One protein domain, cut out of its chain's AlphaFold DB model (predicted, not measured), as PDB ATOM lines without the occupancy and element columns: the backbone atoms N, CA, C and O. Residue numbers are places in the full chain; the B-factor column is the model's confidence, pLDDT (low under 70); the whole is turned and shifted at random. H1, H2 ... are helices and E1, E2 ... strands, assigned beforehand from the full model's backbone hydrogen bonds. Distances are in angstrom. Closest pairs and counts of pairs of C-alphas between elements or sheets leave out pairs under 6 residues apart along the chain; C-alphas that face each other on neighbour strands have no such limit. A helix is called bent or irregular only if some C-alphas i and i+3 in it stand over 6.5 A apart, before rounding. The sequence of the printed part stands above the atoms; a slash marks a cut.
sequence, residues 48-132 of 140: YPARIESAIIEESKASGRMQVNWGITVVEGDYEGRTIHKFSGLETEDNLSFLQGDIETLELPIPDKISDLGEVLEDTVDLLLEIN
ATOM      1  N   TYR A  48      17.973   4.271  30.085       68.94
ATOM      2  CA  TYR A  48      18.727   3.802  31.242       68.94
ATOM      3  C   TYR A  48      20.186   4.211  31.064       68.94
ATOM      4  O   TYR A  48      20.875   3.602  30.238       68.94
ATOM      5  N   PRO A  49      20.673   5.225  31.803       78.12
ATOM      6  CA  PRO A  49      22.092   5.503  31.819       78.12
ATOM      7  C   PRO A  49      22.781   4.310  32.488       78.12
ATOM      8  O   PRO A  49      22.438   3.887  33.597       78.12
ATOM      9  N   ALA A  50      23.735   3.724  31.784       82.69
ATOM     10  CA  ALA A  50      24.483   2.569  32.237       82.69
ATOM     11  C   ALA A  50      25.966   2.754  31.932       82.69
ATOM     12  O   ALA A  50      26.335   3.463  31.007       82.69
ATOM     13  N   ARG A  51      26.829   2.106  32.703       89.06
ATOM     14  CA  ARG A  51      28.272   2.094  32.490       89.06
ATOM     15  C   ARG A  51      28.731   0.688  32.149       89.06
ATOM     16  O   ARG A  51      28.295  -0.270  32.790       89.06
ATOM     17  N   ILE A  52      29.628   0.554  31.179       90.00
ATOM     18  CA  ILE A  52      30.362  -0.701  30.988       90.00
ATOM     19  C   ILE A  52      31.451  -0.787  32.062       90.00
ATOM     20  O   ILE A  52      32.422  -0.041  32.050       90.00
ATOM     21  N   GLU A  53      31.298  -1.722  32.991       90.06
ATOM     22  CA  GLU A  53      32.275  -2.001  34.052       90.06
ATOM     23  C   GLU A  53      33.344  -3.004  33.599       90.06
ATOM     24  O   GLU A  53      34.447  -3.054  34.140       90.06
ATOM     25  N   SER A  54      33.015  -3.864  32.631       90.81
ATOM     26  CA  SER A  54      33.959  -4.853  32.110       90.81
ATOM     27  C   SER A  54      33.533  -5.397  30.753       90.81
ATOM     28  O   SER A  54      32.345  -5.638  30.539       90.81
ATOM     29  N   ALA A  55      34.503  -5.714  29.899       92.56
ATOM     30  CA  ALA A  55      34.299  -6.500  28.689       92.56
ATOM     31  C   ALA A  55      35.429  -7.531  28.559       92.56
ATOM     32  O   ALA A  55      36.574  -7.193  28.270       92.56
ATOM     33  N   ILE A  56      35.134  -8.802  28.852       92.00
ATOM     34  CA  ILE A  56      36.165  -9.843  29.003       92.00
ATOM     35  C   ILE A  56      35.900 -10.999  28.046       92.00
ATOM     36  O   ILE A  56      34.810 -11.569  28.042       92.00
ATOM     37  N   ILE A  57      36.922 -11.394  27.283       92.62
ATOM     38  CA  ILE A  57      36.896 -12.628  26.491       92.62
ATOM     39  C   ILE A  57      37.133 -13.812  27.428       92.62
ATOM     40  O   ILE A  57      38.206 -13.956  28.016       92.62
ATOM     41  N   GLU A  58      36.131 -14.672  27.560       92.06
ATOM     42  CA  GLU A  58      36.187 -15.855  28.409       92.06
ATOM     43  C   GLU A  58      35.431 -17.040  27.801       92.06
ATOM     44  O   GLU A  58      34.666 -16.919  26.845       92.06
ATOM     45  N   GLU A  59      35.650 -18.216  28.381       91.38
ATOM     46  CA  GLU A  59      34.888 -19.415  28.063       91.38
ATOM     47  C   GLU A  59      33.605 -19.453  28.903       91.38
ATOM     48  O   GLU A  59      33.626 -19.261  30.125       91.38
ATOM     49  N   SER A  60      32.473 -19.728  28.258       88.88
ATOM     50  CA  SER A  60      31.195 -19.899  28.936       88.88
ATOM     51  C   SER A  60      31.262 -21.053  29.929       88.88
ATOM     52  O   SER A  60      31.485 -22.204  29.560       88.88
ATOM     53  N   LYS A  61      30.937 -20.779  31.193       86.12
ATOM     54  CA  LYS A  61      30.837 -21.817  32.235       86.12
ATOM     55  C   LYS A  61      29.729 -22.839  31.961       86.12
ATOM     56  O   LYS A  61      29.751 -23.913  32.551       86.12
ATOM     57  N   ALA A  62      28.741 -22.480  31.139       85.44
ATOM     58  CA  ALA A  62      27.588 -23.325  30.845       85.44
ATOM     59  C   ALA A  62      27.801 -24.188  29.596       85.44
ATOM     60  O   ALA A  62      27.425 -25.356  29.598       85.44
ATOM     61  N   SER A  63      28.379 -23.618  28.536       85.31
ATOM     62  CA  SER A  63      28.491 -24.283  27.231       85.31
ATOM     63  C   SER A  63      29.921 -24.604  26.797       85.31
ATOM     64  O   SER A  63      30.085 -25.325  25.818       85.31
ATOM     65  N   GLY A  64      30.941 -24.073  27.476       87.75
ATOM     66  CA  GLY A  64      32.344 -24.185  27.061       87.75
ATOM     67  C   GLY A  64      32.707 -23.348  25.827       87.75
ATOM     68  O   GLY A  64      33.793 -23.473  25.275       87.75
ATOM     69  N   ARG A  65      31.786 -22.504  25.350       88.94
ATOM     70  CA  ARG A  65      31.969 -21.700  24.133       88.94
ATOM     71  C   ARG A  65      32.662 -20.383  24.440       88.94
ATOM     72  O   ARG A  65      32.380 -19.770  25.469       88.94
ATOM     73  N   MET A  66      33.501 -19.911  23.523       92.31
ATOM     74  CA  MET A  66      34.149 -18.602  23.653       92.31
ATOM     75  C   MET A  66      33.145 -17.462  23.465       92.31
ATOM     76  O   MET A  66      32.332 -17.474  22.533       92.31
ATOM     77  N   GLN A  67      33.219 -16.473  24.351       94.25
ATOM     78  CA  GLN A  67      32.312 -15.332  24.389       94.25
ATOM     79  C   GLN A  67      32.988 -14.087  24.973       94.25
ATOM     80  O   GLN A  67      33.930 -14.185  25.758       94.25
ATOM     81  N   VAL A  68      32.464 -12.913  24.634       94.50
ATOM     82  CA  VAL A  68      32.679 -11.674  25.383       94.50
ATOM     83  C   VAL A  68      31.597 -11.582  26.453       94.50
ATOM     84  O   VAL A  68      30.406 -11.633  26.139       94.50
ATOM     85  N   ASN A  69      32.001 -11.465  27.712       93.94
ATOM     86  CA  ASN A  69      31.122 -11.159  28.833       93.94
ATOM     87  C   ASN A  69      31.191  -9.658  29.121       93.94
ATOM     88  O   ASN A  69      32.214  -9.155  29.592       93.94
ATOM     89  N   TRP A  70      30.095  -8.972  28.824       92.81
ATOM     90  CA  TRP A  70      29.884  -7.563  29.112       92.81
ATOM     91  C   TRP A  70      29.249  -7.429  30.492       92.81
ATOM     92  O   TRP A  70      28.146  -7.928  30.718       92.81
ATOM     93  N   GLY A  71      29.932  -6.750  31.405       91.38
ATOM     94  CA  GLY A  71      29.386  -6.312  32.684       91.38
ATOM     95  C   GLY A  71      28.934  -4.868  32.559       91.38
ATOM     96  O   GLY A  71      29.767  -3.985  32.384       91.38
ATOM     97  N   ILE A  72      27.628  -4.640  32.631       90.75
ATOM     98  CA  ILE A  72      27.013  -3.324  32.450       90.75
ATOM     99  C   ILE A  72      26.265  -2.980  33.733       90.75
ATOM    100  O   ILE A  72      25.417  -3.757  34.160       90.75
ATOM    101  N   THR A  73      26.545  -1.839  34.349       88.19
ATOM    102  CA  THR A  73      25.878  -1.408  35.583       88.19
ATOM    103  C   THR A  73      25.010  -0.193  35.313       88.19
ATOM    104  O   THR A  73      25.472   0.781  34.731       88.19
ATOM    105  N   VAL A  74      23.751  -0.243  35.736       85.31
ATOM    106  CA  VAL A  74      22.847   0.914  35.662       85.31
ATOM    107  C   VAL A  74      23.310   1.966  36.668       85.31
ATOM    108  O   VAL A  74      23.521   1.636  37.837       85.31
ATOM    109  N   VAL A  75      23.481   3.213  36.222       87.00
ATOM    110  CA  VAL A  75      24.053   4.281  37.058       87.00
ATOM    111  C   VAL A  75      23.012   5.184  37.711       87.00
ATOM    112  O   VAL A  75      23.337   5.803  38.714       87.00
ATOM    113  N   GLU A  76      21.779   5.246  37.200       80.31
ATOM    114  CA  GLU A  76      20.710   6.074  37.781       80.31
ATOM    115  C   GLU A  76      19.322   5.430  37.603       80.31
ATOM    116  O   GLU A  76      19.111   4.578  36.732       80.31
ATOM    117  N   GLY A  77      18.357   5.865  38.420       80.75
ATOM    118  CA  GLY A  77      16.952   5.447  38.367       80.75
ATOM    119  C   GLY A  77      16.623   4.236  39.248       80.75
ATOM    120  O   GLY A  77      17.415   3.814  40.087       80.75
ATOM    121  N   ASP A  78      15.444   3.642  39.044       75.12
ATOM    122  CA  ASP A  78      14.897   2.568  39.902       75.12
ATOM    123  C   ASP A  78      15.752   1.288  39.957       75.12
ATOM    124  O   ASP A  78      15.554   0.426  40.818       75.12
ATOM    125  N   TYR A  79      16.693   1.144  39.024       79.38
ATOM    126  CA  TYR A  79      17.585  -0.007  38.912       79.38
ATOM    127  C   TYR A  79      19.056   0.338  39.162       79.38
ATOM    128  O   TYR A  79      19.916  -0.483  38.846       79.38
ATOM    129  N   GLU A  80      19.355   1.515  39.721       85.44
ATOM    130  CA  GLU A  80      20.716   1.943  40.054       85.44
ATOM    131  C   GLU A  80      21.503   0.859  40.817       85.44
ATOM    132  O   GLU A  80      20.992   0.169  41.704       85.44
ATOM    133  N   GLY A  81      22.769   0.676  40.432       83.19
ATOM    134  CA  GLY A  81      23.681  -0.302  41.026       83.19
ATOM    135  C   GLY A  81      23.440  -1.746  40.576       83.19
ATOM    136  O   GLY A  81      24.201  -2.644  40.945       83.19
ATOM    137  N   ARG A  82      22.411  -2.010  39.761       84.75
ATOM    138  CA  ARG A  82      22.176  -3.338  39.192       84.75
ATOM    139  C   ARG A  82      23.150  -3.612  38.050       84.75
ATOM    140  O   ARG A  82      23.132  -2.925  37.031       84.75
ATOM    141  N   THR A  83      23.917  -4.692  38.182       86.50
ATOM    142  CA  THR A  83      24.752  -5.221  37.098       86.50
ATOM    143  C   THR A  83      23.973  -6.202  36.223       86.50
ATOM    144  O   THR A  83      23.328  -7.139  36.705       86.50
ATOM    145  N   ILE A  84      24.063  -5.999  34.916       87.88
ATOM    146  CA  ILE A  84      23.524  -6.824  33.845       87.88
ATOM    147  C   ILE A  84      24.709  -7.464  33.123       87.88
ATOM    148  O   ILE A  84      25.666  -6.785  32.755       87.88
ATOM    149  N   HIS A  85      24.630  -8.777  32.910       88.75
ATOM    150  CA  HIS A  85      25.589  -9.495  32.080       88.75
ATOM    151  C   HIS A  85      25.000  -9.749  30.697       88.75
ATOM    152  O   HIS A  85      23.962 -10.405  30.577       88.75
ATOM    153  N   LYS A  86      25.680  -9.264  29.658       89.50
ATOM    154  CA  LYS A  86      25.395  -9.600  28.259       89.50
ATOM    155  C   LYS A  86      26.527 -10.471  27.727       89.50
ATOM    156  O   LYS A  86      27.693 -10.213  27.998       89.50
ATOM    157  N   PHE A  87      26.188 -11.509  26.969       91.81
ATOM    158  CA  PHE A  87      27.163 -12.456  26.431       91.81
ATOM    159  C   PHE A  87      27.125 -12.425  24.904       91.81
ATOM    160  O   PHE A  87      26.115 -12.804  24.313       91.81
ATOM    161  N   SER A  88      28.217 -11.998  24.271       92.62
ATOM    162  CA  SER A  88      28.366 -12.031  22.811       92.62
ATOM    163  C   SER A  88      29.238 -13.229  22.434       92.62
ATOM    164  O   SER A  88      30.407 -13.289  22.806       92.62
ATOM    165  N   GLY A  89      28.676 -14.225  21.746       92.12
ATOM    166  CA  GLY A  89      29.427 -15.420  21.343       92.12
ATOM    167  C   GLY A  89      30.498 -15.123  20.285       92.12
ATOM    168  O   GLY A  89      30.439 -14.105  19.608       92.12
ATOM    169  N   LEU A  90      31.458 -16.039  20.108       92.75
ATOM    170  CA  LEU A  90      32.561 -15.868  19.144       92.75
ATOM    171  C   LEU A  90      32.675 -16.987  18.091       92.75
ATOM    172  O   LEU A  90      33.492 -16.897  17.183       92.75
ATOM    173  N   GLU A  91      31.880 -18.053  18.192       87.25
ATOM    174  CA  GLU A  91      32.108 -19.278  17.404       87.25
ATOM    175  C   GLU A  91      31.581 -19.255  15.963       87.25
ATOM    176  O   GLU A  91      32.063 -20.014  15.123       87.25
ATOM    177  N   THR A  92      30.573 -18.433  15.670       89.75
ATOM    178  CA  THR A  92      29.907 -18.404  14.360       89.75
ATOM    179  C   THR A  92      29.985 -17.016  13.740       89.75
ATOM    180  O   THR A  92      30.097 -16.013  14.439       89.75
ATOM    181  N   GLU A  93      29.889 -16.947  12.414       89.56
ATOM    182  CA  GLU A  93      29.882 -15.679  11.671       89.56
ATOM    183  C   GLU A  93      28.729 -14.750  12.089       89.56
ATOM    184  O   GLU A  93      28.922 -13.541  12.199       89.56
ATOM    185  N   ASP A  94      27.558 -15.316  12.394       89.38
ATOM    186  CA  ASP A  94      26.406 -14.559  12.897       89.38
ATOM    187  C   ASP A  94      26.706 -13.967  14.287       89.38
ATOM    188  O   ASP A  94      26.469 -12.786  14.525       89.38
ATOM    189  N   ASN A  95      27.354 -14.729  15.178       91.31
ATOM    190  CA  ASN A  95      27.766 -14.210  16.483       91.31
ATOM    191  C   ASN A  95      28.782 -13.061  16.356       91.31
ATOM    192  O   ASN A  95      28.685 -12.062  17.069       91.31
ATOM    193  N   LEU A  96      29.743 -13.193  15.437       93.19
ATOM    194  CA  LEU A  96      30.745 -12.156  15.179       93.19
ATOM    195  C   LEU A  96      30.111 -10.896  14.575       93.19
ATOM    196  O   LEU A  96      30.497  -9.791  14.943       93.19
ATOM    197  N   SER A  97      29.101 -11.058  13.717       90.88
ATOM    198  CA  SER A  97      28.308  -9.958  13.149       90.88
ATOM    199  C   SER A  97      27.598  -9.145  14.235       90.88
ATOM    200  O   SER A  97      27.612  -7.912  14.207       90.88
ATOM    201  N   PHE A  98      27.037  -9.814  15.248       89.31
ATOM    202  CA  PHE A  98      26.446  -9.133  16.402       89.31
ATOM    203  C   PHE A  98      27.482  -8.402  17.249       89.31
ATOM    204  O   PHE A  98      27.255  -7.259  17.631       89.31
ATOM    205  N   LEU A  99      28.639  -9.019  17.498       92.62
ATOM    206  CA  LEU A  99      29.714  -8.367  18.241       92.62
ATOM    207  C   LEU A  99      30.244  -7.119  17.516       92.62
ATOM    208  O   LEU A  99      30.492  -6.100  18.151       92.62
ATOM    209  N   GLN A 100      30.380  -7.167  16.190       93.00
ATOM    210  CA  GLN A 100      30.726  -5.990  15.389       93.00
ATOM    211  C   GLN A 100      29.650  -4.901  15.476       93.00
ATOM    212  O   GLN A 100      29.982  -3.727  15.610       93.00
ATOM    213  N   GLY A 101      28.370  -5.287  15.462       90.19
ATOM    214  CA  GLY A 101      27.252  -4.364  15.675       90.19
ATOM    215  C   GLY A 101      27.255  -3.722  17.063       90.19
ATOM    216  O   GLY A 101      26.927  -2.541  17.185       90.19
ATOM    217  N   ASP A 102      27.657  -4.467  18.095       89.69
ATOM    218  CA  ASP A 102      27.853  -3.938  19.447       89.69
ATOM    219  C   ASP A 102      28.966  -2.878  19.454       89.69
ATOM    220  O   ASP A 102      28.721  -1.756  19.879       89.69
ATOM    221  N   ILE A 103      30.154  -3.202  18.925       91.19
ATOM    222  CA  ILE A 103      31.317  -2.291  18.860       91.19
ATOM    223  C   ILE A 103      30.971  -1.007  18.096       91.19
ATOM    224  O   ILE A 103      31.258   0.088  18.569       91.19
ATOM    225  N   GLU A 104      30.285  -1.131  16.958       87.75
ATOM    226  CA  GLU A 104      29.832   0.019  16.172       87.75
ATOM    227  C   GLU A 104      28.804   0.871  16.932       87.75
ATOM    228  O   GLU A 104      28.799   2.092  16.822       87.75
ATOM    229  N   THR A 105      27.928   0.249  17.725       85.25
ATOM    230  CA  THR A 105      26.959   0.975  18.566       85.25
ATOM    231  C   THR A 105      27.638   1.738  19.699       85.25
ATOM    232  O   THR A 105      27.125   2.767  20.121       85.25
ATOM    233  N   LEU A 106      28.793   1.258  20.159       85.00
ATOM    234  CA  LEU A 106      29.653   1.955  21.115       85.00
ATOM    235  C   LEU A 106      30.528   3.030  20.449       85.00
ATOM    236  O   LEU A 106      31.369   3.615  21.121       85.00
ATOM    237  N   GLU A 107      30.351   3.268  19.142       85.62
ATOM    238  CA  GLU A 107      31.132   4.214  18.333       85.62
ATOM    239  C   GLU A 107      32.643   3.921  18.328       85.62
ATOM    240  O   GLU A 107      33.471   4.796  18.069       85.62
ATOM    241  N   LEU A 108      33.012   2.662  18.574       87.38
ATOM    242  CA  LEU A 108      34.393   2.199  18.546       87.38
ATOM    243  C   LEU A 108      34.754   1.630  17.165       87.38
ATOM    244  O   LEU A 108      33.908   1.046  16.480       87.38
ATOM    245  N   PRO A 109      36.021   1.758  16.731       89.62
ATOM    246  CA  PRO A 109      36.461   1.186  15.470       89.62
ATOM    247  C   PRO A 109      36.499  -0.343  15.553       89.62
ATOM    248  O   PRO A 109      37.103  -0.926  16.454       89.62
ATOM    249  N   ILE A 110      35.898  -1.010  14.567       91.94
ATOM    250  CA  ILE A 110      36.019  -2.462  14.423       91.94
ATOM    251  C   ILE A 110      37.453  -2.774  13.965       91.94
ATOM    252  O   ILE A 110      37.854  -2.316  12.892       91.94
ATOM    253  N   PRO A 111      38.234  -3.559  14.725       91.62
ATOM    254  CA  PRO A 111      39.614  -3.847  14.361       91.62
ATOM    255  C   PRO A 111      39.683  -4.784  13.148       91.62
ATOM    256  O   PRO A 111      38.908  -5.737  13.033       91.62
ATOM    257  N   ASP A 112      40.672  -4.589  12.272       89.75
ATOM    258  CA  ASP A 112      40.904  -5.461  11.107       89.75
ATOM    259  C   ASP A 112      41.233  -6.911  11.504       89.75
ATOM    260  O   ASP A 112      40.943  -7.879  10.778       89.75
ATOM    261  N   LYS A 113      41.874  -7.076  12.666       88.69
ATOM    262  CA  LYS A 113      42.228  -8.373  13.236       88.69
ATOM    263  C   LYS A 113      41.472  -8.595  14.530       88.69
ATOM    264  O   LYS A 113      41.503  -7.775  15.439       88.69
ATOM    265  N   ILE A 114      40.880  -9.775  14.655       90.62
ATOM    266  CA  ILE A 114      40.162 -10.152  15.875       90.62
ATOM    267  C   ILE A 114      41.116 -10.364  17.066       90.62
ATOM    268  O   ILE A 114      40.682 -10.351  18.211       90.62
ATOM    269  N   SER A 115      42.425 -10.529  16.830       87.31
ATOM    270  CA  SER A 115      43.438 -10.528  17.898       87.31
ATOM    271  C   SER A 115      43.495  -9.207  18.659       87.31
ATOM    272  O   SER A 115      43.809  -9.208  19.846       87.31
ATOM    273  N   ASP A 116      43.164  -8.113  17.976       89.62
ATOM    274  CA  ASP A 116      43.272  -6.749  18.491       89.62
ATOM    275  C   ASP A 116      41.966  -6.346  19.205       89.62
ATOM    276  O   ASP A 116      41.874  -5.296  19.831       89.62
ATOM    277  N   LEU A 117      40.959  -7.235  19.190       90.19
ATOM    278  CA  LEU A 117      39.694  -7.076  19.904       90.19
ATOM    279  C   LEU A 117      39.910  -6.805  21.396       90.19
ATOM    280  O   LEU A 117      39.143  -6.059  21.984       90.19
ATOM    281  N   GLY A 118      40.945  -7.386  22.009       89.38
ATOM    282  CA  GLY A 118      41.246  -7.149  23.422       89.38
ATOM    283  C   GLY A 118      41.480  -5.671  23.747       89.38
ATOM    284  O   GLY A 118      40.963  -5.204  24.752       89.38
ATOM    285  N   GLU A 119      42.189  -4.945  22.881       89.88
ATOM    286  CA  GLU A 119      42.476  -3.514  23.062       89.88
ATOM    287  C   GLU A 119      41.189  -2.691  22.923       89.88
ATOM    288  O   GLU A 119      40.862  -1.892  23.792       89.88
ATOM    289  N   VAL A 120      40.382  -2.994  21.903       90.62
ATOM    290  CA  VAL A 120      39.086  -2.332  21.691       90.62
ATOM    291  C   VAL A 120      38.127  -2.574  22.857       90.62
ATOM    292  O   VAL A 120      37.389  -1.677  23.235       90.62
ATOM    293  N   LEU A 121      38.129  -3.770  23.456       90.56
ATOM    294  CA  LEU A 121      37.307  -4.060  24.634       90.56
ATOM    295  C   LEU A 121      37.798  -3.323  25.887       90.56
ATOM    296  O   LEU A 121      36.971  -2.962  26.721       90.56
ATOM    297  N   GLU A 122      39.100  -3.083  26.038       89.62
ATOM    298  CA  GLU A 122      39.623  -2.259  27.138       89.62
ATOM    299  C   GLU A 122      39.130  -0.808  27.022       89.62
ATOM    300  O   GLU A 122      38.699  -0.242  28.025       89.62
ATOM    301  N   ASP A 123      39.054  -0.267  25.802       89.25
ATOM    302  CA  ASP A 123      38.511   1.074  25.530       89.25
ATOM    303  C   ASP A 123      36.999   1.192  25.794       89.25
ATOM    304  O   ASP A 123      36.464   2.296  25.892       89.25
ATOM    305  N   THR A 124      36.287   0.065  25.932       87.50
ATOM    306  CA  THR A 124      34.855   0.085  26.280       87.50
ATOM    307  C   THR A 124      34.604   0.358  27.757       87.50
ATOM    308  O   THR A 124      33.496   0.747  28.121       87.50
ATOM    309  N   VAL A 125      35.594   0.120  28.621       89.19
ATOM    310  CA  VAL A 125      35.433   0.261  30.072       89.19
ATOM    311  C   VAL A 125      35.224   1.735  30.424       89.19
ATOM    312  O   VAL A 125      35.826   2.619  29.826       89.19
ATOM    313  N   ASP A 126      34.338   1.997  31.384       86.31
ATOM    314  CA  ASP A 126      33.901   3.329  31.825       86.31
ATOM    315  C   ASP A 126      33.046   4.130  30.827       86.31
ATOM    316  O   ASP A 126      32.539   5.197  31.195       86.31
ATOM    317  N   LEU A 127      32.776   3.611  29.621       85.12
ATOM    318  CA  LEU A 127      31.824   4.243  28.705       85.12
ATOM    319  C   LEU A 127      30.432   4.318  29.339       85.12
ATOM    320  O   LEU A 127      29.876   3.311  29.795       85.12
ATOM    321  N   LEU A 128      29.872   5.529  29.341       81.38
ATOM    322  CA  LEU A 128      28.483   5.792  29.695       81.38
ATOM    323  C   LEU A 128      27.613   5.591  28.459       81.38
ATOM    324  O   LEU A 128      27.811   6.226  27.426       81.38
ATOM    325  N   LEU A 129      26.642   4.705  28.591       78.56
ATOM    326  CA  LEU A 129      25.681   4.344  27.572       78.56
ATOM    327  C   LEU A 129      24.319   4.867  27.973       78.56
ATOM    328  O   LEU A 129      23.870   4.645  29.097       78.56
ATOM    329  N   GLU A 130      23.628   5.482  27.026       68.94
ATOM    330  CA  GLU A 130      22.194   5.678  27.141       68.94
ATOM    331  C   GLU A 130      21.497   4.507  26.452       68.94
ATOM    332  O   GLU A 130      21.406   4.437  25.224       68.94
ATOM    333  N   ILE A 131      21.032   3.541  27.243       66.81
ATOM    334  CA  ILE A 131      20.287   2.409  26.698       66.81
ATOM    335  C   ILE A 131      18.876   2.906  26.391       66.81
ATOM    336  O   ILE A 131      18.037   2.982  27.287       66.81
ATOM    337  N   ASN A 132      18.646   3.258  25.124       59.12
ATOM    338  CA  ASN A 132      17.332   3.600  24.594       59.12
ATOM    339  C   ASN A 132      16.594   2.326  24.188       59.12
ATOM    340  O   ASN A 132      16.983   1.622  23.253       59.12
TER     341      ASN A 132
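Overview. This is residues 48 to 132 of the 140 residues of an uncharacterized protein of marine sediment metagenome (UniProt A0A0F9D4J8). A strongly twisted sheet of four strands, which also curls across its width, is covered on one face by two helices, H1 over the edge strand E3 and H2 over the inner strand E1. E1, E2 and E3 form a meander, each strand the antiparallel neighbour of the one before, and the short last strand E4 comes back to pair with the first residues of E1. The printed part has 85 residues, with four named strands and two named helices in the order E1, E2, E3, H1, H2, E4. The sheet's order is E3, E2, E1, E4, all antiparallel, and the class is mixed, helices and strands. The whole is compact, with a radius of gyration of the C-alphas of 13.0 A and spans of 37 by 30 by 20 A.

Along the chain. E1 is residues 48 to 59, 28.5 A long, from C-alpha 48 at (18.727, 3.802, 31.242); it bends by 60 degrees at residue 51. E2 is residues 66 to 74, 25.6 A long, and E3 is residues 83 to 89, 19.3 A long. H1 is residues 93 to 105, 18.3 A long, beginning at C-alpha 93 at (29.882, -15.679, 11.671). H2 is residues 114 to 122, 13.8 A long; it is irregular, but only just, with C-alphas 115 and 118 6.8 A apart. E4 is residues 128 to 132, 12.5 A long, ending at C-alpha 132 at (17.332, 3.600, 24.594).

Arrangement. E1 and E2 are a hairpin, antiparallel at 158 degrees between directions, with N 53 and O 71 at 2.8 A and N 67 and O 58 at 2.9 A, within hydrogen-bond range. E2 and E3 are a hairpin too, at 156 degrees, with N 70 and O 86 at 2.8 A. E4 is antiparallel to E1, with N 50 and O 129 at 2.8 A and N 129 and O 50 at 2.7 A. The edge strands E3 and E4 are apart. From edge to edge the strands' lines turn by 99 degrees and the way across the sheet by 81 degrees. H1 is on the sheet, in two layers, a sheet with a helix on one face. It lies over E3 at a height over the sheet of 8.4 A and runs along the strands, at 5 degrees to E3 on the local plane, which rests on only just enough C-alphas of the sheet, 6; the closest C-alphas of H1 and E3, those of Asn 95 and Gly 89, are 5.3 A apart. H2 is on the same face as H1, over E1, at a height of 9.1 A, only just slantwise to the strands, at 30.2 degrees to E1 on the local plane; the closest C-alphas of H2 and E1, those of Leu 121 and Ala 55, are 5.6 A apart. H1 and H2 are only just apart, their closest C-alphas at 8.3 A. Every O i to N i+4 pair of H1 is within hydrogen-bond range, and 3 of 5 in H2.

Size, cuts and confidence. The two C-alphas farthest apart, those of Asp 78 and Lys 113, are 39.7 A apart. The printed part has no cut. No link is long; those from E3 to H1 and from H2 to E4 are tight. The mean pLDDT of the printed part is 87.5, and residue 48 and residues 130 to 132 are under 70.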